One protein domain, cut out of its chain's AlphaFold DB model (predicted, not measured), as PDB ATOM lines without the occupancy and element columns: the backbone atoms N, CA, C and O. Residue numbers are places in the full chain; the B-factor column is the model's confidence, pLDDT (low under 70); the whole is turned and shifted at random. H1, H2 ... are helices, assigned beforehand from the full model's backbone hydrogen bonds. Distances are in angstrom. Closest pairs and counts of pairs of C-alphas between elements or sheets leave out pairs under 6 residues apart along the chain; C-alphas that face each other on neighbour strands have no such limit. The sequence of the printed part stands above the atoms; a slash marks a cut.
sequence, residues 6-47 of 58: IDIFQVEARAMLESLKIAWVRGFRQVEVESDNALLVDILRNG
ATOM      1  N   ILE A   6     187.653 188.094 167.148       71.00
ATOM      2  CA  ILE A   6     186.789 186.924 166.943       71.00
ATOM      3  C   ILE A   6     187.114 186.217 165.620       71.00
ATOM      4  O   ILE A   6     187.161 184.989 165.585       71.00
ATOM      5  N   ASP A   7     187.374 186.971 164.550       78.69
ATOM      6  CA  ASP A   7     187.664 186.405 163.231       78.69
ATOM      7  C   ASP A   7     189.015 185.679 163.236       78.69
ATOM      8  O   ASP A   7     189.130 184.576 162.705       78.69
ATOM      9  N   ILE A   8     190.023 186.261 163.898       81.12
ATOM     10  CA  ILE A   8     191.358 185.660 164.049       81.12
ATOM     11  C   ILE A   8     191.265 184.358 164.851       81.12
ATOM     12  O   ILE A   8     191.726 183.312 164.395       81.12
ATOM     13  N   PHE A   9     190.580 184.394 165.998       84.44
ATOM     14  CA  PHE A   9     190.383 183.209 166.828       84.44
ATOM     15  C   PHE A   9     189.673 182.074 166.074       84.44
ATOM     16  O   PHE A   9     190.076 180.915 166.163       84.44
ATOM     17  N   GLN A  10     188.628 182.387 165.299       86.00
ATOM     18  CA  GLN A  10     187.905 181.382 164.513       86.00
ATOM     19  C   GLN A  10     188.778 180.733 163.436       86.00
ATOM     20  O   GLN A  10     188.653 179.529 163.194       86.00
ATOM     21  N   VAL A  11     189.647 181.512 162.786       90.06
ATOM     22  CA  VAL A  11     190.581 180.994 161.780       90.06
ATOM     23  C   VAL A  11     191.563 180.016 162.419       90.06
ATOM     24  O   VAL A  11     191.714 178.900 161.919       90.06
ATOM     25  N   GLU A  12     192.171 180.382 163.546       90.31
ATOM     26  CA  GLU A  12     193.125 179.520 164.248       90.31
ATOM     27  C   GLU A  12     192.460 178.257 164.807       90.31
ATOM     28  O   GLU A  12     192.970 177.149 164.627       90.31
ATOM     29  N   ALA A  13     191.269 178.382 165.399       88.12
ATOM     30  CA  ALA A  13     190.520 177.238 165.911       88.12
ATOM     31  C   ALA A  13     190.137 176.260 164.788       88.12
ATOM     32  O   ALA A  13     190.227 175.040 164.953       88.12
ATOM     33  N   ARG A  14     189.752 176.783 163.615       91.50
ATOM     34  CA  ARG A  14     189.471 175.965 162.430       91.50
ATOM     35  C   ARG A  14     190.731 175.265 161.925       91.50
ATOM     36  O   ARG A  14     190.662 174.077 161.618       91.50
ATOM     37  N   ALA A  15     191.862 175.967 161.857       91.62
ATOM     38  CA  ALA A  15     193.133 175.375 161.450       91.62
ATOM     39  C   ALA A  15     193.537 174.217 162.381       91.62
ATOM     40  O   ALA A  15     193.923 173.151 161.899       91.62
ATOM     41  N   MET A  16     193.355 174.387 163.695       91.50
ATOM     42  CA  MET A  16     193.623 173.343 164.686       91.50
ATOM     43  C   MET A  16     192.707 172.121 164.515       91.50
ATOM     44  O   MET A  16     193.152 170.979 164.582       91.50
ATOM     45  N   LEU A  17     191.412 172.333 164.269       91.50
ATOM     46  CA  LEU A  17     190.471 171.227 164.078       91.50
ATOM     47  C   LEU A  17     190.817 170.392 162.836       91.50
ATOM     48  O   LEU A  17     190.782 169.161 162.885       91.50
ATOM     49  N   GLU A  18     191.140 171.045 161.721       95.44
ATOM     50  CA  GLU A  18     191.488 170.342 160.484       95.44
ATOM     51  C   GLU A  18     192.821 169.590 160.606       95.44
ATOM     52  O   GLU A  18     192.924 168.451 160.142       95.44
ATOM     53  N   SER A  19     193.820 170.149 161.300       92.94
ATOM     54  CA  SER A  19     195.087 169.447 161.545       92.94
ATOM     55  C   SER A  19     194.893 168.193 162.408       92.94
ATOM     56  O   SER A  19     195.434 167.133 162.080       92.94
ATOM     57  N   LEU A  20     194.046 168.261 163.441       92.88
ATOM     58  CA  LEU A  20     193.697 167.112 164.282       92.88
ATOM     59  C   LEU A  20     192.952 166.020 163.500       92.88
ATOM     60  O   LEU A  20     193.262 164.837 163.654       92.88
ATOM     61  N   LYS A  21     192.015 166.389 162.615       96.06
ATOM     62  CA  LYS A  21     191.347 165.426 161.718       96.06
ATOM     63  C   LYS A  21     192.348 164.720 160.806       96.06
ATOM     64  O   LYS A  21     192.285 163.501 160.657       96.06
ATOM     65  N   ILE A  22     193.282 165.465 160.213       97.25
ATOM     66  CA  ILE A  22     194.330 164.894 159.356       97.25
ATOM     67  C   ILE A  22     195.206 163.932 160.161       97.25
ATOM     68  O   ILE A  22     195.484 162.826 159.695       97.25
ATOM     69  N   ALA A  23     195.617 164.321 161.370       96.25
ATOM     70  CA  ALA A  23     196.429 163.474 162.232       96.25
ATOM     71  C   ALA A  23     195.702 162.162 162.579       96.25
ATOM     72  O   ALA A  23     196.285 161.081 162.473       96.25
ATOM     73  N   TRP A  24     194.407 162.249 162.887       96.12
ATOM     74  CA  TRP A  24     193.561 161.089 163.148       96.12
ATOM     75  C   TRP A  24     193.460 160.145 161.946       96.12
ATOM     76  O   TRP A  24     193.669 158.941 162.091       96.12
ATOM     77  N   VAL A  25     193.188 160.680 160.750       98.19
ATOM     78  CA  VAL A  25     193.111 159.895 159.501       98.19
ATOM     79  C   VAL A  25     194.441 159.206 159.191       98.19
ATOM     80  O   VAL A  25     194.453 158.080 158.704       98.19
ATOM     81  N   ARG A  26     195.568 159.848 159.518       97.25
ATOM     82  CA  ARG A  26     196.912 159.268 159.376       97.25
ATOM     83  C   ARG A  26     197.262 158.241 160.458       97.25
ATOM     84  O   ARG A  26     198.333 157.647 160.395       97.25
ATOM     85  N   GLY A  27     196.382 158.012 161.432       97.88
ATOM     86  CA  GLY A  27     196.568 157.020 162.489       97.88
ATOM     87  C   GLY A  27     197.393 157.503 163.680       97.88
ATOM     88  O   GLY A  27     197.709 156.694 164.553       97.88
ATOM     89  N   PHE A  28     197.719 158.796 163.768       97.31
ATOM     90  CA  PHE A  28     198.379 159.341 164.951       97.31
ATOM     91  C   PHE A  28     197.411 159.324 166.137       97.31
ATOM     92  O   PHE A  28     196.288 159.822 166.062       97.31
ATOM     93  N   ARG A  29     197.851 158.714 167.240       92.94
ATOM     94  CA  ARG A  29     197.071 158.595 168.484       92.94
ATOM     95  C   ARG A  29     197.535 159.545 169.580       92.94
ATOM     96  O   ARG A  29     196.804 159.766 170.536       92.94
ATOM     97  N   GLN A  30     198.727 160.109 169.418       94.88
ATOM     98  CA  GLN A  30     199.314 161.093 170.308       94.88
ATOM     99  C   GLN A  30     199.851 162.230 169.445       94.88
ATOM    100  O   GLN A  30     200.578 161.985 168.483       94.88
ATOM    101  N   VAL A  31     199.435 163.452 169.761       90.50
ATOM    102  CA  VAL A  31     199.817 164.667 169.042       90.50
ATOM    103  C   VAL A  31     200.205 165.730 170.056       90.50
ATOM    104  O   VAL A  31     199.540 165.888 171.080       90.50
ATOM    105  N   GLU A  32     201.290 166.434 169.769       91.62
ATOM    106  CA  GLU A  32     201.664 167.649 170.476       91.62
ATOM    107  C   GLU A  32     201.123 168.841 169.694       91.62
ATOM    108  O   GLU A  32     201.158 168.861 168.462       91.62
ATOM    109  N   VAL A  33     200.559 169.800 170.419       86.38
ATOM    110  CA  VAL A  33     199.912 170.967 169.836       86.38
ATOM    111  C   VAL A  33     200.587 172.206 170.398       86.38
ATOM    112  O   VAL A  33     200.504 172.469 171.598       86.38
ATOM    113  N   GLU A  34     201.241 172.954 169.518       89.31
ATOM    114  CA  GLU A  34     201.917 174.211 169.824       89.31
ATOM    115  C   GLU A  34     201.130 175.369 169.204       89.31
ATOM    116  O   GLU A  34     200.736 175.318 168.037       89.31
ATOM    117  N   SER A  35     200.855 176.401 169.999       87.81
ATOM    118  CA  SER A  35     200.173 177.615 169.556       87.81
ATOM    119  C   SER A  35     200.665 178.792 170.387       87.81
ATOM    120  O   SER A  35     200.833 178.678 171.602       87.81
ATOM    121  N   ASP A  36     200.881 179.923 169.727       88.56
ATOM    122  CA  ASP A  36     201.180 181.217 170.342       88.56
ATOM    123  C   ASP A  36     199.923 181.903 170.909       88.56
ATOM    124  O   ASP A  36     200.023 182.821 171.728       88.56
ATOM    125  N   ASN A  37     198.729 181.420 170.552       87.38
ATOM    126  CA  ASN A  37     197.467 181.891 171.098       87.38
ATOM    127  C   ASN A  37     197.109 181.158 172.401       87.38
ATOM    128  O   ASN A  37     196.418 180.134 172.422       87.38
ATOM    129  N   ALA A  38     197.540 181.736 173.523       85.75
ATOM    130  CA  ALA A  38     197.289 181.196 174.858       85.75
ATOM    131  C   ALA A  38     195.793 180.995 175.180       85.75
ATOM    132  O   ALA A  38     195.437 180.026 175.850       85.75
ATOM    133  N   LEU A  39     194.907 181.871 174.688       83.62
ATOM    134  CA  LEU A  39     193.459 181.775 174.919       83.62
ATOM    135  C   LEU A  39     192.855 180.571 174.189       83.62
ATOM    136  O   LEU A  39     191.963 179.899 174.703       83.62
ATOM    137  N   LEU A  40     193.373 180.261 173.005       84.19
ATOM    138  CA  LEU A  40     192.970 179.093 172.238       84.19
ATOM    139  C   LEU A  40     193.410 177.791 172.905       84.19
ATOM    140  O   LEU A  40     192.615 176.854 173.002       84.19
ATOM    141  N   VAL A  41     194.634 177.751 173.434       85.62
ATOM    142  CA  VAL A  41     195.118 176.617 174.232       85.62
ATOM    143  C   VAL A  41     194.253 176.411 175.477       85.62
ATOM    144  O   VAL A  41     193.892 175.274 175.784       85.62
ATOM    145  N   ASP A  42     193.891 177.489 176.173       85.00
ATOM    146  CA  ASP A  42     193.058 177.420 177.375       85.00
ATOM    147  C   ASP A  42     191.653 176.872 177.075       85.00
ATOM    148  O   ASP A  42     191.207 175.925 177.724       85.00
ATOM    149  N   ILE A  43     191.000 177.369 176.017       84.19
ATOM    150  CA  ILE A  43     189.679 176.886 175.579       84.19
ATOM    151  C   ILE A  43     189.728 175.415 175.154       84.19
ATOM    152  O   ILE A  43     188.808 174.661 175.466       84.19
ATOM    153  N   LEU A  44     190.780 174.977 174.457       82.06
ATOM    154  CA  LEU A  44     190.914 173.572 174.059       82.06
ATOM    155  C   LEU A  44     191.129 172.643 175.257       82.06
ATOM    156  O   LEU A  44     190.622 171.522 175.251       82.06
ATOM    157  N   ARG A  45     191.873 173.091 176.275       83.69
ATOM    158  CA  ARG A  45     192.149 172.297 177.481       83.69
ATOM    159  C   ARG A  45     190.950 172.221 178.419       83.69
ATOM    160  O   ARG A  45     190.641 171.144 178.918       83.69
ATOM    161  N   ASN A  46     190.297 173.353 178.656       84.06
ATOM    162  CA  ASN A  46     189.288 173.499 179.706       84.06
ATOM    163  C   ASN A  46     187.847 173.501 179.165       84.06
ATOM    164  O   ASN A  46     186.889 173.472 179.938       84.06
ATOM    165  N   GLY A  47     187.676 173.521 177.839       72.81
ATOM    166  CA  GLY A  47     186.392 173.771 177.193       72.81
ATOM    167  C   GLY A  47     185.915 175.212 177.398       72.81
ATOM    168  O   GLY A  47     186.487 175.993 178.155       72.81
TER     169      GLY A  47
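This is residues 6 to 47 of the 58 residues of the protein "RNase H type-1 domain-containing protein" of Gossypium raimondii (UniProt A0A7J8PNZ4). One long straight helix, H1, makes the long axis; beyond its last residue the chain turns and folds back along it as residues 26 to 37, an extended stretch with no named element. This stretch leads to the short helix H2, which crosses H1 slantwise near Ala 13, in a loose meeting. The printed part has 42 residues, with two named helices, H1 then H2, and no named strand: all helix. It is only just compact, close to loose, with a radius of gyration of the C-alphas of 10.9 A, and elongated, spanning 31 by 19 by 18 A.

H1, residues 6 to 25, runs 28.7 A from C-alpha 6 at (186.789, 186.924, 166.943) to C-alpha 25 at (193.111, 159.895, 159.501). H2, residues 38 to 46, covers 12.1 A and ends at C-alpha 46 at (189.288, 173.499, 179.706).

H1 and H2 are close but not clearly touching; their closest C-alphas, of Ala 13 and Leu 40, are 7.0 A apart. They run the same way at a steep tilt of 54 degrees. In H1 and H2 every O i to N i+4 pair is within hydrogen-bond range.

The C-alphas of Ile 6 and Gly 27, the two farthest apart, are 31.8 A apart. The printed part has no cut, and the link from H1 to H2, 12 residues, is long. No printed residue is under 70 in pLDDT.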